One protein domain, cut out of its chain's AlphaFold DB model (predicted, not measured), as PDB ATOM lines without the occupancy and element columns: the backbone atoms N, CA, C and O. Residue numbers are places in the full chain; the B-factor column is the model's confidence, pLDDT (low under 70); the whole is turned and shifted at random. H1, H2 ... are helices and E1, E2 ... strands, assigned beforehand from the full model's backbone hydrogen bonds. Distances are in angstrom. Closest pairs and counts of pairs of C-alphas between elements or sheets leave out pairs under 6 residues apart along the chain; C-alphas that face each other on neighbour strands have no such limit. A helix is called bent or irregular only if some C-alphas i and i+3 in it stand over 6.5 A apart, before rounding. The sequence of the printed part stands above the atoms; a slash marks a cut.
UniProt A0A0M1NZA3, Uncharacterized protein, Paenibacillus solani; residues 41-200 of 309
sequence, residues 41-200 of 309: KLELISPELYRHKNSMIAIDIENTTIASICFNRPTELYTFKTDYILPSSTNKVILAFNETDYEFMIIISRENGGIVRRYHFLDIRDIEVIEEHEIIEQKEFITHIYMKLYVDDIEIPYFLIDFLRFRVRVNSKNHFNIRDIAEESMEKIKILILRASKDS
ATOM      1  N   LYS A  41     465.341 391.221 859.306       94.25
ATOM      2  CA  LYS A  41     464.920 390.865 857.940       94.25
ATOM      3  C   LYS A  41     465.839 391.433 856.865       94.25
ATOM      4  O   LYS A  41     465.885 390.886 855.773       94.25
ATOM      5  N   LEU A  42     466.499 392.554 857.153       91.44
ATOM      6  CA  LEU A  42     467.294 393.290 856.172       91.44
ATOM      7  C   LEU A  42     468.707 392.725 855.978       91.44
ATOM      8  O   LEU A  42     469.395 393.179 855.074       91.44
ATOM      9  N   GLU A  43     469.140 391.787 856.829       89.62
ATOM     10  CA  GLU A  43     470.463 391.138 856.763       89.62
ATOM     11  C   GLU A  43     471.650 392.126 856.651       89.62
ATOM     12  O   GLU A  43     472.701 391.793 856.110       89.62
ATOM     13  N   LEU A  44     471.495 393.344 857.191       88.00
ATOM     14  CA  LEU A  44     472.514 394.397 857.134       88.00
ATOM     15  C   LEU A  44     473.763 394.015 857.937       88.00
ATOM     16  O   LEU A  44     473.668 393.490 859.054       88.00
ATOM     17  N   ILE A  45     474.935 394.367 857.413       84.81
ATOM     18  CA  ILE A  45     476.227 394.130 858.050       84.81
ATOM     19  C   ILE A  45     476.583 395.350 858.903       84.81
ATOM     20  O   ILE A  45     476.862 396.430 858.400       84.81
ATOM     21  N   SER A  46     476.541 395.178 860.228       82.56
ATOM     22  CA  SER A  46     476.937 396.194 861.218       82.56
ATOM     23  C   SER A  46     476.418 397.626 860.937       82.56
ATOM     24  O   SER A  46     477.209 398.573 860.944       82.56
ATOM     25  N   PRO A  47     475.104 397.822 860.716       90.19
ATOM     26  CA  PRO A  47     474.584 399.114 860.286       90.19
ATOM     27  C   PRO A  47     474.704 400.186 861.375       90.19
ATOM     28  O   PRO A  47     474.438 399.936 862.557       90.19
ATOM     29  N   GLU A  48     474.993 401.417 860.963       93.69
ATOM     30  CA  GLU A  48     474.814 402.595 861.807       93.69
ATOM     31  C   GLU A  48     473.324 402.925 861.942       93.69
ATOM     32  O   GLU A  48     472.585 402.941 860.956       93.69
ATOM     33  N   LEU A  49     472.859 403.185 863.168       94.19
ATOM     34  CA  LEU A  49     471.433 403.333 863.470       94.19
ATOM     35  C   LEU A  49     471.096 404.739 863.969       94.19
ATOM     36  O   LEU A  49     471.521 405.159 865.046       94.19
ATOM     37  N   TYR A  50     470.211 405.417 863.246       93.00
ATOM     38  CA  TYR A  50     469.757 406.770 863.543       93.00
ATOM     39  C   TYR A  50     468.254 406.786 863.791       93.00
ATOM     40  O   TYR A  50     467.442 406.674 862.876       93.00
ATOM     41  N   ARG A  51     467.851 406.922 865.056       91.94
ATOM     42  CA  ARG A  51     466.436 406.913 865.447       91.94
ATOM     43  C   ARG A  51     465.901 408.322 865.661       91.94
ATOM     44  O   ARG A  51     466.493 409.090 866.418       91.94
ATOM     45  N   HIS A  52     464.721 408.593 865.106       91.00
ATOM     46  CA  HIS A  52     463.941 409.798 865.368       91.00
ATOM     47  C   HIS A  52     462.472 409.428 865.593       91.00
ATOM     48  O   HIS A  52     461.766 409.013 864.679       91.00
ATOM     49  N   LYS A  53     461.979 409.585 866.827       90.44
ATOM     50  CA  LYS A  53     460.594 409.239 867.196       90.44
ATOM     51  C   LYS A  53     460.226 407.797 866.779       90.44
ATOM     52  O   LYS A  53     460.789 406.848 867.337       90.44
ATOM     53  N   ASN A  54     459.305 407.655 865.819       92.00
ATOM     54  CA  ASN A  54     458.759 406.399 865.294       92.00
ATOM     55  C   ASN A  54     459.433 405.938 863.989       92.00
ATOM     56  O   ASN A  54     458.957 404.988 863.368       92.00
ATOM     57  N   SER A  55     460.525 406.585 863.578       91.69
ATOM     58  CA  SER A  55     461.352 406.167 862.449       91.69
ATOM     59  C   SER A  55     462.783 405.847 862.880       91.69
ATOM     60  O   SER A  55     463.276 406.304 863.920       91.69
ATOM     61  N   MET A  56     463.440 405.034 862.068       92.94
ATOM     62  CA  MET A  56     464.833 404.655 862.200       92.94
ATOM     63  C   MET A  56     465.447 404.570 860.810       92.94
ATOM     64  O   MET A  56     464.865 403.966 859.916       92.94
ATOM     65  N   ILE A  57     466.618 405.167 860.648       93.19
ATOM     66  CA  ILE A  57     467.453 405.001 859.467       93.19
ATOM     67  C   ILE A  57     468.581 404.053 859.847       93.19
ATOM     68  O   ILE A  57     469.247 404.272 860.861       93.19
ATOM     69  N   ALA A  58     468.754 402.989 859.074       93.38
ATOM     70  CA  ALA A  58     469.877 402.075 859.198       93.38
ATOM     71  C   ALA A  58     470.768 402.238 857.969       93.38
ATOM     72  O   ALA A  58     470.272 402.158 856.847       93.38
ATOM     73  N   ILE A  59     472.052 402.506 858.179       92.06
ATOM     74  CA  ILE A  59     473.013 402.741 857.103       92.06
ATOM     75  C   ILE A  59     474.076 401.651 857.172       92.06
ATOM     76  O   ILE A  59     474.858 401.596 858.117       92.06
ATOM     77  N   ASP A  60     474.069 400.775 856.177       92.06
ATOM     78  CA  ASP A  60     475.089 399.763 855.941       92.06
ATOM     79  C   ASP A  60     476.084 400.318 854.920       92.06
ATOM     80  O   ASP A  60     475.821 400.364 853.714       92.06
ATOM     81  N   ILE A  61     477.208 400.807 855.443       86.94
ATOM     82  CA  ILE A  61     478.265 401.440 854.653       86.94
ATOM     83  C   ILE A  61     478.930 400.411 853.729       86.94
ATOM     84  O   ILE A  61     479.245 400.735 852.585       86.94
ATOM     85  N   GLU A  62     479.096 399.168 854.191       86.81
ATOM     86  CA  GLU A  62     479.780 398.106 853.445       86.81
ATOM     87  C   GLU A  62     478.968 397.668 852.224       86.81
ATOM     88  O   GLU A  62     479.508 397.561 851.123       86.81
ATOM     89  N   ASN A  63     477.656 397.489 852.395       88.12
ATOM     90  CA  ASN A  63     476.754 397.099 851.312       88.12
ATOM     91  C   ASN A  63     476.108 398.289 850.596       88.12
ATOM     92  O   ASN A  63     475.205 398.096 849.777       88.12
ATOM     93  N   THR A  64     476.525 399.525 850.887       91.00
ATOM     94  CA  THR A  64     475.971 400.755 850.289       91.00
ATOM     95  C   THR A  64     474.447 400.860 850.419       91.00
ATOM     96  O   THR A  64     473.763 401.394 849.546       91.00
ATOM     97  N   THR A  65     473.885 400.285 851.482       92.31
ATOM     98  CA  THR A  65     472.438 400.136 851.649       92.31
ATOM     99  C   THR A  65     471.950 401.032 852.773       92.31
ATOM    100  O   THR A  65     472.415 400.959 853.907       92.31
ATOM    101  N   ILE A  66     470.963 401.864 852.466       92.69
ATOM    102  CA  ILE A  66     470.278 402.722 853.425       92.69
ATOM    103  C   ILE A  66     468.841 402.232 853.545       92.69
ATOM    104  O   ILE A  66     468.102 402.202 852.563       92.69
ATOM    105  N   ALA A  67     468.431 401.871 854.755       92.75
ATOM    106  CA  ALA A  67     467.069 401.466 855.062       92.75
ATOM    107  C   ALA A  67     466.349 402.548 855.869       92.75
ATOM    108  O   ALA A  67     466.773 402.914 856.966       92.75
ATOM    109  N   SER A  68     465.227 403.030 855.343       92.69
ATOM    110  CA  SER A  68     464.289 403.913 856.031       92.69
ATOM    111  C   SER A  68     463.151 403.073 856.603       92.69
ATOM    112  O   SER A  68     462.291 402.565 855.883       92.69
ATOM    113  N   ILE A  69     463.166 402.897 857.922       92.38
ATOM    114  CA  ILE A  69     462.222 402.052 858.654       92.38
ATOM    115  C   ILE A  69     461.270 402.959 859.432       92.38
ATOM    116  O   ILE A  69     461.683 403.727 860.304       92.38
ATOM    117  N   CYS A  70     459.970 402.860 859.163       92.69
ATOM    118  CA  CYS A  70     458.941 403.636 859.852       92.69
ATOM    119  C   CYS A  70     457.899 402.698 860.463       92.69
ATOM    120  O   CYS A  70     457.426 401.776 859.806       92.69
ATOM    121  N   PHE A  71     457.544 402.918 861.731       91.50
ATOM    122  CA  PHE A  71     456.614 402.044 862.448       91.50
ATOM    123  C   PHE A  71     455.290 401.861 861.693       91.50
ATOM    124  O   PHE A  71     454.641 402.840 861.323       91.50
ATOM    125  N   ASN A  72     454.875 400.603 861.513       89.00
ATOM    126  CA  ASN A  72     453.679 400.204 860.759       89.00
ATOM    127  C   ASN A  72     453.671 400.639 859.283       89.00
ATOM    128  O   ASN A  72     452.599 400.827 858.703       89.00
ATOM    129  N   ARG A  73     454.841 400.793 858.658       89.12
ATOM    130  CA  ARG A  73     454.961 401.048 857.219       89.12
ATOM    131  C   ARG A  73     455.932 400.068 856.569       89.12
ATOM    132  O   ARG A  73     456.736 399.462 857.274       89.12
ATOM    133  N   PRO A  74     455.849 399.879 855.242       90.50
ATOM    134  CA  PRO A  74     456.887 399.164 854.517       90.50
ATOM    135  C   PRO A  74     458.240 399.846 854.721       90.50
ATOM    136  O   PRO A  74     458.323 401.074 854.701       90.50
ATOM    137  N   THR A  75     459.278 399.042 854.920       92.06
ATOM    138  CA  THR A  75     460.658 399.523 854.936       92.06
ATOM    139  C   THR A  75     461.068 399.916 853.519       92.06
ATOM    140  O   THR A  75     460.877 399.147 852.577       92.06
ATOM    141  N   GLU A  76     461.627 401.113 853.373       91.81
ATOM    142  CA  GLU A  76     462.142 401.624 852.103       91.81
ATOM    143  C   GLU A  76     463.655 401.414 852.053       91.81
ATOM    144  O   GLU A  76     464.358 401.708 853.023       91.81
ATOM    145  N   LEU A  77     464.156 400.899 850.931       92.88
ATOM    146  CA  LEU A  77     465.574 400.624 850.716       92.88
ATOM    147  C   LEU A  77     466.128 401.527 849.619       92.88
ATOM    148  O   LEU A  77     465.506 401.698 848.570       92.88
ATOM    149  N   TYR A  78     467.322 402.052 849.856       92.38
ATOM    150  CA  TYR A  78     468.054 402.896 848.926       92.38
ATOM    151  C   TYR A  78     469.476 402.369 848.786       92.38
ATOM    152  O   TYR A  78     470.123 402.042 849.779       92.38
ATOM    153  N   THR A  79     469.974 402.323 847.554       93.44
ATOM    154  CA  THR A  79     471.380 402.022 847.279       93.44
ATOM    155  C   THR A  79     472.131 403.333 847.104       93.44
ATOM    156  O   THR A  79     471.872 404.089 846.163       93.44
ATOM    157  N   PHE A  80     473.036 403.621 848.031       92.25
ATOM    158  CA  PHE A  80     473.854 404.822 848.044       92.25
ATOM    159  C   PHE A  80     475.190 404.521 848.720       92.25
ATOM    160  O   PHE A  80     475.243 404.189 849.906       92.25
ATOM    161  N   LYS A  81     476.280 404.633 847.957       92.69
ATOM    162  CA  LYS A  81     477.626 404.563 848.522       92.69
ATOM    163  C   LYS A  81     477.830 405.795 849.392       92.69
ATOM    164  O   LYS A  81     477.652 406.910 848.920       92.69
ATOM    165  N   THR A  82     478.175 405.589 850.656       90.56
ATOM    166  CA  THR A  82     478.378 406.676 851.611       90.56
ATOM    167  C   THR A  82     479.794 406.606 852.159       90.56
ATOM    168  O   THR A  82     480.211 405.586 852.690       90.56
ATOM    169  N   ASP A  83     480.535 407.697 852.027       89.06
ATOM    170  CA  ASP A  83     481.877 407.861 852.586       89.06
ATOM    171  C   ASP A  83     481.815 408.585 853.941       89.06
ATOM    172  O   ASP A  83     482.658 408.386 854.815       89.06
ATOM    173  N   TYR A  84     480.800 409.433 854.134       87.69
ATOM    174  CA  TYR A  84     480.630 410.231 855.344       87.69
ATOM    175  C   TYR A  84     479.151 410.494 855.638       87.69
ATOM    176  O   TYR A  84     478.351 410.655 854.720       87.69
ATOM    177  N   ILE A  85     478.786 410.560 856.920       91.19
ATOM    178  CA  ILE A  85     477.416 410.817 857.376       91.19
ATOM    179  C   ILE A  85     477.431 411.981 858.367       91.19
ATOM    180  O   ILE A  85     478.238 412.010 859.296       91.19
ATOM    181  N   LEU A  86     476.507 412.921 858.190       92.12
ATOM    182  CA  LEU A  86     476.286 414.052 859.083       92.12
ATOM    183  C   LEU A  86     474.836 414.038 859.591       92.12
ATOM    184  O   LEU A  86     473.925 414.525 858.910       92.12
ATOM    185  N   PRO A  87     474.586 413.462 860.777       92.44
ATOM    186  CA  PRO A  87     473.277 413.505 861.403       92.44
ATOM    187  C   PRO A  87     473.050 414.857 862.086       92.44
ATOM    188  O   PRO A  87     473.922 415.400 862.759       92.44
ATOM    189  N   SER A  88     471.822 415.359 862.005       92.25
ATOM    190  CA  SER A  88     471.359 416.392 862.933       92.25
ATOM    191  C   SER A  88     471.331 415.863 864.367       92.25
ATOM    192  O   SER A  88     471.173 414.667 864.621       92.25
ATOM    193  N   SER A  89     471.368 416.775 865.328       89.38
ATOM    194  CA  SER A  89     471.303 416.526 866.760       89.38
ATOM    195  C   SER A  89     470.134 415.602 867.116       89.38
ATOM    196  O   SER A  89     470.283 414.670 867.903       89.38
ATOM    197  N   THR A  90     468.973 415.778 866.490       88.94
ATOM    198  CA  THR A  90     467.766 414.978 866.745       88.94
ATOM    199  C   THR A  90     467.628 413.746 865.846       88.94
ATOM    200  O   THR A  90     466.613 413.052 865.945       88.94
ATOM    201  N   ASN A  91     468.600 413.483 864.963       90.88
ATOM    202  CA  ASN A  91     468.539 412.508 863.867       90.88
ATOM    203  C   ASN A  91     467.338 412.707 862.922       90.88
ATOM    204  O   ASN A  91     466.943 411.792 862.201       90.88
ATOM    205  N   LYS A  92     466.705 413.886 862.953       91.12
ATOM    206  CA  LYS A  92     465.556 414.202 862.098       91.12
ATOM    207  C   LYS A  92     465.992 414.359 860.646       91.12
ATOM    208  O   LYS A  92     465.291 413.903 859.754       91.12
ATOM    209  N   VAL A  93     467.121 415.020 860.433       91.94
ATOM    210  CA  VAL A  93     467.785 415.179 859.138       91.94
ATOM    211  C   VAL A  93     469.131 414.471 859.215       91.94
ATOM    212  O   VAL A  93     469.815 414.590 860.232       91.94
ATOM    213  N   ILE A  94     469.485 413.721 858.181       93.00
ATOM    214  CA  ILE A  94     470.784 413.067 858.020       93.00
ATOM    215  C   ILE A  94     471.256 413.368 856.604       93.00
ATOM    216  O   ILE A  94     470.490 413.190 855.657       93.00
ATOM    217  N   LEU A  95     472.494 413.827 856.469       94.00
ATOM    218  CA  LEU A  95     473.175 413.922 855.184       94.00
ATOM    219  C   LEU A  95     474.111 412.724 855.048       94.00
ATOM    220  O   LEU A  95     474.928 412.492 855.933       94.00
ATOM    221  N   ALA A  96     473.988 411.966 853.968       93.75
ATOM    222  CA  ALA A  96     474.947 410.937 853.582       93.75
ATOM    223  C   ALA A  96     475.693 411.429 852.342       93.75
ATOM    224  O   ALA A  96     475.064 411.882 851.390       93.75
ATOM    225  N   PHE A  97     477.016 411.371 852.349       93.44
ATOM    226  CA  PHE A  97     477.860 411.944 851.306       93.44
ATOM    227  C   PHE A  97     478.620 410.849 850.574       93.44
ATOM    228  O   PHE A  97     479.212 409.978 851.206       93.44
ATOM    229  N   ASN A  98     478.641 410.942 849.251       93.75
ATOM    230  CA  ASN A  98     479.489 410.174 848.358       93.75
ATOM    231  C   ASN A  98     480.533 411.132 847.779       93.75
ATOM    232  O   ASN A  98     480.263 411.889 846.845       93.75
ATOM    233  N   GLU A  99     481.723 411.134 848.369       89.75
ATOM    234  CA  GLU A  99     482.832 411.984 847.938       89.75
ATOM    235  C   GLU A  99     483.389 411.534 846.582       89.75
ATOM    236  O   GLU A  99     483.980 412.347 845.876       89.75
ATOM    237  N   THR A 100     483.196 410.261 846.211       88.19
ATOM    238  CA  THR A 100     483.687 409.707 844.939       88.19
ATOM    239  C   THR A 100     482.859 410.194 843.754       88.19
ATOM    240  O   THR A 100     483.416 410.644 842.758       88.19
ATOM    241  N   ASP A 101     481.534 410.109 843.873       88.94
ATOM    242  CA  ASP A 101     480.608 410.447 842.785       88.94
ATOM    243  C   ASP A 101     480.104 411.895 842.872       88.94
ATOM    244  O   ASP A 101     479.276 412.319 842.073       88.94
ATOM    245  N   TYR A 102     480.602 412.662 843.846       91.38
ATOM    246  CA  TYR A 102     480.178 414.029 844.135       91.38
ATOM    247  C   TYR A 102     478.671 414.188 844.362       91.38
ATOM    248  O   TYR A 102     478.061 415.199 844.004       91.38
ATOM    249  N   GLU A 103     478.077 413.217 845.039       93.44
ATOM    250  CA  GLU A 103     476.659 413.218 845.366       93.44
ATOM    251  C   GLU A 103     476.437 413.216 846.869       93.44
ATOM    252  O   GLU A 103     477.264 412.768 847.663       93.44
ATOM    253  N   PHE A 104     475.263 413.669 847.272       94.19
ATOM    254  CA  PHE A 104     474.809 413.541 848.640       94.19
ATOM    255  C   PHE A 104     473.323 413.211 848.686       94.19
ATOM    256  O   PHE A 104     472.541 413.530 847.791       94.19
ATOM    257  N   MET A 105     472.933 412.536 849.753       93.00
ATOM    258  CA  MET A 105     471.570 412.140 850.023       93.00
ATOM    259  C   MET A 105     471.098 412.814 851.305       93.00
ATOM    260  O   MET A 105     471.736 412.710 852.350       93.00
ATOM    261  N   ILE A 106     469.958 413.493 851.227       92.50
ATOM    262  CA  ILE A 106     469.271 414.068 852.377       92.50
ATOM    263  C   ILE A 106     468.156 413.124 852.791       92.50
ATOM    264  O   ILE A 106     467.234 412.856 852.019       92.50
ATOM    265  N   ILE A 107     468.218 412.667 854.034       91.62
ATOM    266  CA  ILE A 107     467.241 411.769 854.635       91.62
ATOM    267  C   ILE A 107     466.538 412.518 855.761       91.62
ATOM    268  O   ILE A 107     467.138 412.864 856.778       91.62
ATOM    269  N   ILE A 108     465.244 412.767 855.591       89.94
ATOM    270  CA  ILE A 108     464.394 413.444 856.568       89.94
ATOM    271  C   ILE A 108     463.453 412.424 857.188       89.94
ATOM    272  O   ILE A 108     462.448 412.041 856.595       89.94
ATOM    273  N   SER A 109     463.738 412.043 858.424       87.62
ATOM    274  CA  SER A 109     462.853 411.238 859.255       87.62
ATOM    275  C   SER A 109     461.595 412.019 859.644       87.62
ATOM    276  O   SER A 109     461.670 413.071 860.286       87.62
ATOM    277  N   ARG A 110     460.412 411.485 859.313       82.81
ATOM    278  CA  ARG A 110     459.118 411.997 859.797       82.81
ATOM    279  C   ARG A 110     458.320 410.877 860.455       82.81
ATOM    280  O   ARG A 110     458.500 409.700 860.157       82.81
ATOM    281  N   GLU A 111     457.381 411.255 861.321       73.69
ATOM    282  CA  GLU A 111     456.463 410.303 861.974       73.69
ATOM    283  C   GLU A 111     455.619 409.508 860.966       73.69
ATOM    284  O   GLU A 111     455.202 408.393 861.259       73.69
ATOM    285  N   ASN A 112     455.416 410.077 859.774       72.69
ATOM    286  CA  ASN A 112     454.586 409.546 858.701       72.69
ATOM    287  C   ASN A 112     455.413 409.187 857.453       72.69
ATOM    288  O   ASN A 112     454.945 409.417 856.339       72.69
ATOM    289  N   GLY A 113     456.618 408.644 857.622       68.44
ATOM    290  CA  GLY A 113     457.494 408.225 856.519       68.44
ATOM    291  C   GLY A 113     458.653 409.187 856.257       68.44
ATOM    292  O   GLY A 113     458.561 410.384 856.530       68.44
ATOM    293  N   GLY A 114     459.769 408.638 855.779       75.62
ATOM    294  CA  GLY A 114     460.955 409.417 855.442       75.62
ATOM    295  C   GLY A 114     460.774 410.183 854.131       75.62
ATOM    296  O   GLY A 114     460.010 409.772 853.267       75.62
ATOM    297  N   ILE A 115     461.473 411.305 853.977       82.50
ATOM    298  CA  ILE A 115     461.781 411.839 852.646       82.50
ATOM    299  C   ILE A 115     463.251 411.577 852.400       82.50
ATOM    300  O   ILE A 115     464.081 411.986 853.205       82.50
ATOM    301  N   VAL A 116     463.555 410.934 851.282       87.38
ATOM    302  CA  VAL A 116     464.923 410.727 850.822       87.38
ATOM    303  C   VAL A 116     465.071 411.416 849.477       87.38
ATOM    304  O   VAL A 116     464.300 411.149 848.558       87.38
ATOM    305  N   ARG A 117     466.028 412.339 849.378       89.75
ATOM    306  CA  ARG A 117     466.370 413.037 848.131       89.75
ATOM    307  C   ARG A 117     467.862 412.918 847.879       89.75
ATOM    308  O   ARG A 117     468.644 413.007 848.821       89.75
ATOM    309  N   ARG A 118     468.235 412.703 846.623       91.81
ATOM    310  CA  ARG A 118     469.622 412.630 846.153       91.81
ATOM    311  C   ARG A 118     469.909 413.880 845.334       91.81
ATOM    312  O   ARG A 118     469.058 414.278 844.544       91.81
ATOM    313  N   TYR A 119     471.086 414.447 845.530       90.44
ATOM    314  CA  TYR A 119     471.566 415.647 844.863       90.44
ATOM    315  C   TYR A 119     473.031 415.468 844.488       90.44
ATOM    316  O   TYR A 119     473.747 414.668 845.094       90.44
ATOM    317  N   HIS A 120     473.484 416.256 843.527       91.94
ATOM    318  CA  HIS A 120     474.893 416.455 843.240       91.94
ATOM    319  C   HIS A 120     475.423 417.643 844.058       91.94
ATOM    320  O   HIS A 120     474.684 418.586 844.330       91.94
ATOM    321  N   PHE A 121     476.704 417.669 844.444       84.94
ATOM    322  CA  PHE A 121     477.254 418.806 845.211       84.94
ATOM    323  C   PHE A 121     477.140 420.144 844.474       84.94
ATOM    324  O   PHE A 121     477.058 421.186 845.113       84.94
ATOM    325  N   LEU A 122     477.116 420.125 843.139       83.62
ATOM    326  CA  LEU A 122     476.915 421.334 842.330       83.62
ATOM    327  C   LEU A 122     475.486 421.887 842.394       83.62
ATOM    328  O   LEU A 122     475.277 423.023 841.984       83.62
ATOM    329  N   ASP A 123     474.534 421.123 842.931       86.12
ATOM    330  CA  ASP A 123     473.177 421.606 843.191       86.12
ATOM    331  C   ASP A 123     473.125 422.487 844.450       86.12
ATOM    332  O   ASP A 123     472.076 423.040 844.767       86.12
ATOM    333  N   ILE A 124     474.223 422.598 845.210       83.81
ATOM    334  CA  ILE A 124     474.305 423.457 846.393       83.81
ATOM    335  C   ILE A 124     474.641 424.883 845.955       83.81
ATOM    336  O   ILE A 124     475.710 425.139 845.402       83.81
ATOM    337  N   ARG A 125     473.755 425.828 846.280       81.50
ATOM    338  CA  ARG A 125     473.952 427.261 846.007       81.50
ATOM    339  C   ARG A 125     474.789 427.942 847.066       81.50
ATOM    340  O   ARG A 125     475.629 428.777 846.748       81.50
ATOM    341  N   ASP A 126     474.490 427.626 848.320       81.62
ATOM    342  CA  ASP A 126     475.058 428.311 849.469       81.62
ATOM    343  C   ASP A 126     474.933 427.462 850.738       81.62
ATOM    344  O   ASP A 126     474.078 426.571 850.834       81.62
ATOM    345  N   ILE A 127     475.794 427.739 851.716       83.62
ATOM    346  CA  ILE A 127     475.817 427.078 853.019       83.62
ATOM    347  C   ILE A 127     476.149 428.099 854.100       83.62
ATOM    348  O   ILE A 127     477.202 428.733 854.065       83.62
ATOM    349  N   GLU A 128     475.291 428.181 855.111       83.38
ATOM    350  CA  GLU A 128     475.448 429.120 856.220       83.38
ATOM    351  C   GLU A 128     475.302 428.403 857.564       83.38
ATOM    352  O   GLU A 128     474.444 427.534 857.716       83.38
ATOM    353  N   VAL A 129     476.098 428.788 858.563       85.44
ATOM    354  CA  VAL A 129     475.877 428.400 859.966       85.44
ATOM    355  C   VAL A 129     475.177 429.553 860.677       85.44
ATOM    356  O   VAL A 129     475.636 430.693 860.622       85.44
ATOM    357  N   ILE A 130     474.056 429.254 861.330       86.12
ATOM    358  CA  ILE A 130     473.194 430.236 861.989       86.12
ATOM    359  C   ILE A 130     473.002 429.834 863.452       86.12
ATOM    360  O   ILE A 130     472.787 428.662 863.773       86.12
ATOM    361  N   GLU A 131     473.055 430.831 864.333       89.19
ATOM    362  CA  GLU A 131     472.820 430.701 865.768       89.19
ATOM    363  C   GLU A 131     471.513 431.412 866.141       89.19
ATOM    364  O   GLU A 131     471.282 432.562 865.763       89.19
ATOM    365  N   GLU A 132     470.644 430.736 866.896       87.62
ATOM    366  CA  GLU A 132     469.418 431.331 867.435       87.62
ATOM    367  C   GLU A 132     469.538 431.591 868.932       87.62
ATOM    368  O   GLU A 132     469.847 430.690 869.719       87.62
ATOM    369  N   HIS A 133     469.214 432.818 869.332       91.00
ATOM    370  CA  HIS A 133     469.423 433.327 870.681       91.00
ATOM    371  C   HIS A 133     468.095 433.475 871.438       91.00
ATOM    372  O   HIS A 133     467.083 433.899 870.881       91.00
ATOM    373  N   GLU A 134     468.110 433.178 872.736       90.06
ATOM    374  CA  GLU A 134     467.001 433.403 873.667       90.06
ATOM    375  C   GLU A 134     467.537 434.044 874.953       90.06
ATOM    376  O   GLU A 134     468.556 433.618 875.505       90.06
ATOM    377  N   ILE A 135     466.836 435.064 875.454       91.88
ATOM    378  CA  ILE A 135     467.175 435.742 876.710       91.88
ATOM    379  C   ILE A 135     466.214 435.272 877.800       91.88
ATOM    380  O   ILE A 135     465.003 435.449 877.693       91.88
ATOM    381  N   ILE A 136     466.760 434.711 878.880       89.75
ATOM    382  CA  ILE A 136     466.001 434.211 880.031       89.75
ATOM    383  C   ILE A 136     466.652 434.749 881.296       89.75
ATOM    384  O   ILE A 136     467.840 434.527 881.515       89.75
ATOM    385  N   GLU A 137     465.887 435.452 882.136       90.38
ATOM    386  CA  GLU A 137     466.385 436.000 883.410       90.38
ATOM    387  C   GLU A 137     467.706 436.784 883.246       90.38
ATOM    388  O   GLU A 137     468.662 436.588 883.997       90.38
ATOM    389  N   GLN A 138     467.777 437.648 882.223       90.31
ATOM    390  CA  GLN A 138     468.964 438.451 881.876       90.31
ATOM    391  C   GLN A 138     470.209 437.639 881.470       90.31
ATOM    392  O   GLN A 138     471.310 438.181 881.402       90.31
ATOM    393  N   LYS A 139     470.060 436.344 881.187       89.69
ATOM    394  CA  LYS A 139     471.121 435.493 880.644       89.69
ATOM    395  C   LYS A 139     470.783 435.112 879.214       89.69
ATOM    396  O   LYS A 139     469.648 434.757 878.911       89.69
ATOM    397  N   GLU A 140     471.791 435.163 878.361       91.88
ATOM    398  CA  GLU A 140     471.669 434.812 876.955       91.88
ATOM    399  C   GLU A 140     472.038 433.343 876.727       91.88
ATOM    400  O   GLU A 140     473.042 432.830 877.246       91.88
ATOM    401  N   PHE A 141     471.207 432.661 875.950       87.88
ATOM    402  CA  PHE A 141     471.363 431.261 875.597       87.88
ATOM    403  C   PHE A 141     471.253 431.082 874.090       87.88
ATOM    404  O   PHE A 141     470.387 431.669 873.452       87.88
ATOM    405  N   ILE A 142     472.081 430.196 873.552       90.06
ATOM    406  CA  ILE A 142     471.888 429.621 872.232       90.06
ATOM    407  C   ILE A 142     470.883 428.478 872.349       90.06
ATOM    408  O   ILE A 142     471.045 427.562 873.165       90.06
ATOM    409  N   THR A 143     469.833 428.556 871.543       87.44
ATOM    410  CA  THR A 143     468.736 427.581 871.494       87.44
ATOM    411  C   THR A 143     468.832 426.644 870.310       87.44
ATOM    412  O   THR A 143     468.407 425.499 870.443       87.44
ATOM    413  N   HIS A 144     469.446 427.101 869.218       85.56
ATOM    414  CA  HIS A 144     469.773 426.290 868.057       85.56
ATOM    415  C   HIS A 144     471.092 426.760 867.446       85.56
ATOM    416  O   HIS A 144     471.388 427.955 867.431       85.56
ATOM    417  N   ILE A 145     471.861 425.804 866.931       87.19
ATOM    418  CA  ILE A 145     472.973 426.050 866.011       87.19
ATOM    419  C   ILE A 145     472.688 425.147 864.829       87.19
ATOM    420  O   ILE A 145     472.751 423.928 864.980       87.19
ATOM    421  N   TYR A 146     472.330 425.714 863.684       89.31
ATOM    422  CA  TYR A 146     472.045 424.922 862.496       89.31
ATOM    423  C   TYR A 146     472.850 425.373 861.293       89.31
ATOM    424  O   TYR A 146     473.101 426.557 861.086       89.31
ATOM    425  N   MET A 147     473.201 424.398 860.465       89.94
ATOM    426  CA  MET A 147     473.658 424.635 859.110       89.94
ATOM    427  C   MET A 147     472.445 424.688 858.186       89.94
ATOM    428  O   MET A 147     471.617 423.771 858.174       89.94
ATOM    429  N   LYS A 148     472.349 425.765 857.417       88.94
ATOM    430  CA  LYS A 148     471.364 425.970 856.368       88.94
ATOM    431  C   LYS A 148     472.021 425.679 855.026       88.94
ATOM    432  O   LYS A 148     472.952 426.365 854.629       88.94
ATOM    433  N   LEU A 149     471.542 424.634 854.363       87.06
ATOM    434  CA  LEU A 149     472.041 424.165 853.074       87.06
ATOM    435  C   LEU A 149     471.045 424.560 851.986       87.06
ATOM    436  O   LEU A 149     469.958 423.983 851.945       87.06
ATOM    437  N   TYR A 150     471.390 425.522 851.136       83.88
ATOM    438  CA  TYR A 150     470.540 425.949 850.026       83.88
ATOM    439  C   TYR A 150     470.830 425.102 848.796       83.88
ATOM    440  O   TYR A 150     471.985 424.991 848.385       83.88
ATOM    441  N   VAL A 151     469.789 424.529 848.198       83.38
ATOM    442  CA  VAL A 151     469.924 423.692 847.001       83.38
ATOM    443  C   VAL A 151     468.992 424.149 845.884       83.38
ATOM    444  O   VAL A 151     467.981 424.806 846.136       83.38
ATOM    445  N   ASP A 152     469.321 423.767 844.654       75.12
ATOM    446  CA  ASP A 152     468.536 423.969 843.434       75.12
ATOM    447  C   ASP A 152     467.264 423.099 843.401       75.12
ATOM    448  O   ASP A 152     467.024 422.324 842.478       75.12
ATOM    449  N   ASP A 153     466.412 423.237 844.415       70.19
ATOM    450  CA  ASP A 153     465.136 422.534 844.525       70.19
ATOM    451  C   ASP A 153     463.982 423.536 844.660       70.19
ATOM    452  O   ASP A 153     463.962 424.401 845.539       70.19
ATOM    453  N   ILE A 154     463.007 423.420 843.757       57.38
ATOM    454  CA  ILE A 154     461.854 424.326 843.670       57.38
ATOM    455  C   ILE A 154     460.896 424.120 844.854       57.38
ATOM    456  O   ILE A 154     460.209 425.055 845.263       57.38
ATOM    457  N   GLU A 155     460.835 422.913 845.421       67.62
ATOM    458  CA  GLU A 155     459.906 422.589 846.505       67.62
ATOM    459  C   GLU A 155     460.480 422.903 847.887       67.62
ATOM    460  O   GLU A 155     459.734 423.267 848.801       67.62
ATOM    461  N   ILE A 156     461.792 422.730 848.065       71.00
ATOM    462  CA  ILE A 156     462.471 422.930 849.348       71.00
ATOM    463  C   ILE A 156     463.767 423.712 849.103       71.00
ATOM    464  O   ILE A 156     464.802 423.104 848.847       71.00
ATOM    465  N   PRO A 157     463.746 425.050 849.232       72.88
ATOM    466  CA  PRO A 157     464.890 425.879 848.858       72.88
ATOM    467  C   PRO A 157     466.096 425.704 849.789       72.88
ATOM    468  O   PRO A 157     467.205 426.101 849.440       72.88
ATOM    469  N   TYR A 158     465.887 425.159 850.994       81.00
ATOM    470  CA  TYR A 158     466.968 424.867 851.925       81.00
ATOM    471  C   TYR A 158     466.636 423.745 852.914       81.00
ATOM    472  O   TYR A 158     465.480 423.521 853.284       81.00
ATOM    473  N   PHE A 159     467.685 423.109 853.427       84.12
ATOM    474  CA  PHE A 159     467.626 422.126 854.505       84.12
ATOM    475  C   PHE A 159     468.310 422.659 855.760       84.12
ATOM    476  O   PHE A 159     469.313 423.362 855.678       84.12
ATOM    477  N   LEU A 160     467.756 422.322 856.927       87.12
ATOM    478  CA  LEU A 160     468.306 422.700 858.227       87.12
ATOM    479  C   LEU A 160     468.885 421.472 858.922       87.12
ATOM    480  O   LEU A 160     468.163 420.506 859.190       87.12
ATOM    481  N   ILE A 161     470.172 421.535 859.242       89.31
ATOM    482  CA  ILE A 161     470.894 420.520 859.999       89.31
ATOM    483  C   ILE A 161     471.252 421.131 861.347       89.31
ATOM    484  O   ILE A 161     472.172 421.931 861.443       89.31
ATOM    485  N   ASP A 162     470.486 420.788 862.378       89.94
ATOM    486  CA  ASP A 162     470.712 421.263 863.745       89.94
ATOM    487  C   ASP A 162     471.829 420.460 864.421       89.94
ATOM    488  O   ASP A 162     471.861 419.238 864.304       89.94
ATOM    489  N   PHE A 163     472.712 421.125 865.152       82.00
ATOM    490  CA  PHE A 163     473.832 420.539 865.892       82.00
ATOM    491  C   PHE A 163     473.574 420.499 867.400       82.00
ATOM    492  O   PHE A 163     474.280 419.817 868.146       82.00
ATOM    493  N   LEU A 164     472.525 421.171 867.872       81.31
ATOM    494  CA  LEU A 164     472.274 421.386 869.287       81.31
ATOM    495  C   LEU A 164     471.054 420.578 869.763       81.31
ATOM    496  O   LEU A 164     470.034 420.494 869.093       81.31
ATOM    497  N   ARG A 165     471.155 419.922 870.928       77.25
ATOM    498  CA  ARG A 165     470.031 419.167 871.539       77.25
ATOM    499  C   ARG A 165     469.354 419.900 872.691       77.25
ATOM    500  O   ARG A 165     468.241 419.551 873.075       77.25
ATOM    501  N   PHE A 166     470.068 420.824 873.317       82.12
ATOM    502  CA  PHE A 166     469.665 421.496 874.544       82.12
ATOM    503  C   PHE A 166     470.307 422.870 874.586       82.12
ATOM    504  O   PHE A 166     471.412 423.041 874.087       82.12
ATOM    505  N   ARG A 167     469.638 423.821 875.235       87.25
ATOM    506  CA  ARG A 167     470.095 425.209 875.337       87.25
ATOM    507  C   ARG A 167     471.483 425.295 875.965       87.25
ATOM    508  O   ARG A 167     471.757 424.642 876.976       87.25
ATOM    509  N   VAL A 168     472.333 426.149 875.410       88.44
ATOM    510  CA  VAL A 168     473.703 426.364 875.882       88.44
ATOM    511  C   VAL A 168     473.910 427.845 876.162       88.44
ATOM    512  O   VAL A 168     473.415 428.693 875.436       88.44
ATOM    513  N   ARG A 169     474.629 428.190 877.235       85.25
ATOM    514  CA  ARG A 169     474.947 429.596 877.514       85.25
ATOM    515  C   ARG A 169     475.908 430.133 876.449       85.25
ATOM    516  O   ARG A 169     476.901 429.463 876.143       85.25
ATOM    517  N   VAL A 170     475.649 431.347 875.966       86.56
ATOM    518  CA  VAL A 170     476.561 432.069 875.065       86.56
ATOM    519  C   VAL A 170     477.953 432.170 875.700       86.56
ATOM    520  O   VAL A 170     478.088 432.282 876.921       86.56
ATOM    521  N   ASN A 171     478.997 432.071 874.877       85.56
ATOM    522  CA  ASN A 171     480.410 432.104 875.287       85.56
ATOM    523  C   ASN A 171     480.842 431.001 876.273       85.56
ATOM    524  O   ASN A 171     481.890 431.101 876.911       85.56
ATOM    525  N   SER A 172     480.057 429.933 876.422       85.44
ATOM    526  CA  SER A 172     480.506 428.747 877.152       85.44
ATOM    527  C   SER A 172     481.382 427.852 876.273       85.44
ATOM    528  O   SER A 172     481.279 427.864 875.050       85.44
ATOM    529  N   LYS A 173     482.198 426.990 876.891       87.44
ATOM    530  CA  LYS A 173     482.992 425.987 876.160       87.44
ATOM    531  C   LYS A 173     482.129 425.105 875.244       87.44
ATOM    532  O   LYS A 173     482.534 424.793 874.135       87.44
ATOM    533  N   ASN A 174     480.930 424.733 875.694       81.44
ATOM    534  CA  ASN A 174     480.009 423.930 874.888       81.44
ATOM    535  C   ASN A 174     479.490 424.699 873.670       81.44
ATOM    536  O   ASN A 174     479.306 424.092 872.626       81.44
ATOM    537  N   HIS A 175     479.262 426.009 873.805       86.12
ATOM    538  CA  HIS A 175     478.845 426.856 872.691       86.12
ATOM    539  C   HIS A 175     479.914 426.851 871.594       86.12
ATOM    540  O   HIS A 175     479.608 426.464 870.473       86.12
ATOM    541  N   PHE A 176     481.164 427.167 871.949       77.94
ATOM    542  CA  PHE A 176     482.274 427.171 870.993       77.94
ATOM    543  C   PHE A 176     482.495 425.797 870.363       77.94
ATOM    544  O   PHE A 176     482.491 425.688 869.149       77.94
ATOM    545  N   ASN A 177     482.539 424.725 871.160       79.00
ATOM    546  CA  ASN A 177     482.731 423.379 870.621       79.00
ATOM    547  C   ASN A 177     481.655 422.975 869.594       79.00
ATOM    548  O   ASN A 177     481.969 422.321 868.607       79.00
ATOM    549  N   ILE A 178     480.378 423.295 869.839       78.88
ATOM    550  CA  ILE A 178     479.291 422.926 868.915       78.88
ATOM    551  C   ILE A 178     479.352 423.789 867.652       78.88
ATOM    552  O   ILE A 178     479.136 423.275 866.556       78.88
ATOM    553  N   ARG A 179     479.666 425.077 867.805       81.94
ATOM    554  CA  ARG A 179     479.877 425.988 866.682       81.94
ATOM    555  C   ARG A 179     481.036 425.526 865.798       81.94
ATOM    556  O   ARG A 179     480.842 425.412 864.595       81.94
ATOM    557  N   ASP A 180     482.173 425.172 866.392       80.56
ATOM    558  CA  ASP A 180     483.352 424.677 865.674       80.56
ATOM    559  C   ASP A 180     483.014 423.420 864.857       80.56
ATOM    560  O   ASP A 180     483.388 423.323 863.694       80.56
ATOM    561  N   ILE A 181     482.229 422.487 865.417       83.50
ATOM    562  CA  ILE A 181     481.759 421.291 864.691       83.50
ATOM    563  C   ILE A 181     480.885 421.675 863.486       83.50
ATOM    564  O   ILE A 181     481.001 421.069 862.415       83.50
ATOM    565  N   ALA A 182     479.988 422.652 863.648       79.44
ATOM    566  CA  ALA A 182     479.122 423.113 862.566       79.44
ATOM    567  C   ALA A 182     479.927 423.810 861.455       79.44
ATOM    568  O   ALA A 182     479.705 423.536 860.273       79.44
ATOM    569  N   GLU A 183     480.886 424.659 861.827       81.12
ATOM    570  CA  GLU A 183     481.785 425.353 860.899       81.12
ATOM    571  C   GLU A 183     482.725 424.371 860.177       81.12
ATOM    572  O   GLU A 183     482.839 424.431 858.954       81.12
ATOM    573  N   GLU A 184     483.313 423.394 860.877       80.25
ATOM    574  CA  GLU A 184     484.141 422.337 860.275       80.25
ATOM    575  C   GLU A 184     483.340 421.508 859.260       80.25
ATOM    576  O   GLU A 184     483.804 421.236 858.149       80.25
ATOM    577  N   SER A 185     482.099 421.157 859.610       82.88
ATOM    578  CA  SER A 185     481.194 420.440 858.710       82.88
ATOM    579  C   SER A 185     480.883 421.262 857.452       82.88
ATOM    580  O   SER A 185     480.887 420.720 856.347       82.88
ATOM    581  N   MET A 186     480.643 422.571 857.601       86.44
ATOM    582  CA  MET A 186     480.399 423.488 856.483       86.44
ATOM    583  C   MET A 186     481.620 423.568 855.561       86.44
ATOM    584  O   MET A 186     481.482 423.430 854.344       86.44
ATOM    585  N   GLU A 187     482.814 423.763 856.123       80.31
ATOM    586  CA  GLU A 187     484.054 423.857 855.349       80.31
ATOM    587  C   GLU A 187     484.357 422.557 854.598       80.31
ATOM    588  O   GLU A 187     484.735 422.591 853.422       80.31
ATOM    589  N   LYS A 188     484.089 421.396 855.210       84.75
ATOM    590  CA  LYS A 188     484.202 420.110 854.518       84.75
ATOM    591  C   LYS A 188     483.300 420.054 853.278       84.75
ATOM    592  O   LYS A 188     483.768 419.656 852.209       84.75
ATOM    593  N   ILE A 189     482.039 420.480 853.383       82.88
ATOM    594  CA  ILE A 189     481.110 420.474 852.240       82.88
ATOM    595  C   ILE A 189     481.571 421.461 851.158       82.88
ATOM    596  O   ILE A 189     481.594 421.098 849.984       82.88
ATOM    597  N   LYS A 190     482.020 422.670 851.526       81.62
ATOM    598  CA  LYS A 190     482.573 423.640 850.560       81.62
ATOM    599  C   LYS A 190     483.754 423.062 849.779       81.62
ATOM    600  O   LYS A 190     483.826 423.219 848.561       81.62
ATOM    601  N   ILE A 191     484.658 422.345 850.449       80.25
ATOM    602  CA  ILE A 191     485.779 421.663 849.789       80.25
ATOM    603  C   ILE A 191     485.277 420.617 848.783       80.25
ATOM    604  O   ILE A 191     485.827 420.520 847.685       80.25
ATOM    605  N   LEU A 192     484.236 419.852 849.124       80.31
ATOM    606  CA  LEU A 192     483.644 418.860 848.219       80.31
ATOM    607  C   LEU A 192     482.996 419.510 846.989       80.31
ATOM    608  O   LEU A 192     483.225 419.040 845.876       80.31
ATOM    609  N   ILE A 193     482.303 420.641 847.155       79.69
ATOM    610  CA  ILE A 193     481.762 421.438 846.036       79.69
ATOM    611  C   ILE A 193     482.889 421.908 845.103       79.69
ATOM    612  O   ILE A 193     482.791 421.791 843.876       79.69
ATOM    613  N   LEU A 194     483.996 422.406 845.668       78.31
ATOM    614  CA  LEU A 194     485.156 422.849 844.889       78.31
ATOM    615  C   LEU A 194     485.808 421.700 844.106       78.31
ATOM    616  O   LEU A 194     486.250 421.908 842.975       78.31
ATOM    617  N   ARG A 195     485.883 420.496 844.687       81.25
ATOM    618  CA  ARG A 195     486.394 419.295 844.000       81.25
ATOM    619  C   ARG A 195     485.465 418.868 842.862       81.25
ATOM    620  O   ARG A 195     485.934 418.749 841.733       81.25
ATOM    621  N   ALA A 196     484.161 418.779 843.121       81.69
ATOM    622  CA  ALA A 196     483.151 418.449 842.115       81.69
ATOM    623  C   ALA A 196     483.193 419.405 840.908       81.69
ATOM    624  O   ALA A 196     483.109 418.989 839.749       81.69
ATOM    625  N   SER A 197     483.385 420.700 841.180       77.44
ATOM    626  CA  SER A 197     483.519 421.736 840.149       77.44
ATOM    627  C   SER A 197     484.758 421.510 839.277       77.44
ATOM    628  O   SER A 197     484.682 421.597 838.051       77.44
ATOM    629  N   LYS A 198     485.907 421.189 839.890       80.94
ATOM    630  CA  LYS A 198     487.158 420.920 839.163       80.94
ATOM    631  C   LYS A 198     487.034 419.693 838.266       80.94
ATOM    632  O   LYS A 198     487.376 419.788 837.087       80.94
ATOM    633  N   ASP A 199     486.488 418.597 838.773       79.31
ATOM    634  CA  ASP A 199     486.373 417.347 838.014       79.31
ATOM    635  C   ASP A 199     485.410 417.484 836.831       79.31
ATOM    636  O   ASP A 199     485.704 417.030 835.722       79.31
ATOM    637  N   SER A 200     484.327 418.243 837.007       74.94
ATOM    638  CA  SER A 200     483.411 418.591 835.915       74.94
ATOM    639  C   SER A 200     484.107 419.382 834.795       74.94
ATOM    640  O   SER A 200     483.823 419.186 833.611       74.94
TER     641      SER A 200
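AT A GLANCE: This is residues 41 to 200 of the 309 residues of an uncharacterized protein of Paenibacillus solani (UniProt A0A0M1NZA3). A sandwich of two small four-stranded sheets, E1 to E4 and E5 to E8, makes one part of this domain; the other is a long, twisted hairpin, E9 and E10, with the short strand E11 beside E10 and the long helix H1 covering one face of this third sheet. The sheet E5 to E8 lies between the sheet E1 to E4 and this second part, and the turn of the E9 and E10 hairpin reaches far from the sandwich. The printed part has 160 residues, with eleven named strands followed by one named helix; each sheet, in the order E1 E2 E3 E4, E5 E6 E7 E8 and E9 E10 E11, is antiparallel and a meander, each strand the antiparallel neighbour of the one before. The class is mixed, helices and strands; the whole is compact, with a radius of gyration of the C-alphas of 16.8 A and spans of 52 by 44 by 31 A.

HOW THE PARTS SIT: Start with E1, residues 48 to 52, E2, residues 55 to 60, E3, residues 65 to 70, and E4, residues 76 to 79, where each strand forms a hairpin with the next. Look for N 50 and O 57 at 2.8 A between E1 and E2, N 58 and O 67 at 2.9 A between E2 and E3, and N 66 and O 78 at 2.8 A between E3 and E4. The chain then changes sheets to E5, residues 84 to 87, E6, residues 93 to 98, E7, residues 103 to 108, and E8, residues 115 to 120, again hairpin after hairpin. Here N 86 and O 95 are 2.8 A apart, N 96 and O 105 2.9 A, and N 106 and O 117 2.8 A, each within hydrogen-bond range. These two sheets are face to face as a sandwich, the facing parts 10.5 A centre to centre and the best planes 9 degrees apart. Next come E9, residues 124 to 136, E10, residues 139 to 151, and E11, residues 158 to 162; find N 130 and O 146 at 2.9 A, and N 149 and O 159 at 2.9 A. E8 and E9 meet only through their link, while the closest C-alphas of E6 and E11, those of Val 93 and Ile 161, are 6.2 A apart. H1, residues 173 to 200, is on the sheet E9 E10 E11 at a height over the sheet of 9.9 A, two layers with the helix on one face. It lies over E9 and E10 and runs along the strands, at 10 degrees to E10 on the local plane; its closest C-alphas to E10 are those of Ala 182 and Met 147, 6.6 A apart. H1 is also on the sheet E5 E6 E7 E8, with 9 pairs of C-alphas within 10 A, and is not on the sheet E1 E2 E3 E4. In H1 every O i to N i+4 pair is within hydrogen-bond range.

IN THESE COORDINATES: Find C-alpha 48 at (474.814, 402.595, 861.807), where E1 begins. E9 starts at C-alpha 124, (474.305, 423.457, 846.393), and runs 36.3 A to C-alpha 136; E10 runs 35.7 A from C-alpha 139 to C-alpha 151. H1, 40.9 A long and not bent, ends at C-alpha 200, (483.411, 418.591, 835.915).

THE WHOLE: The two C-alphas farthest apart, those of Glu 43 and Gln 138, are 53.6 A apart. The printed part has no cut, and no link between named elements is long. Residues 141 to 142 of E10 also pair with residues 168 to 169, antiparallel. The mean pLDDT of the printed part is 86.6; look for values under 70 at residue 113 and residues 154 to 155.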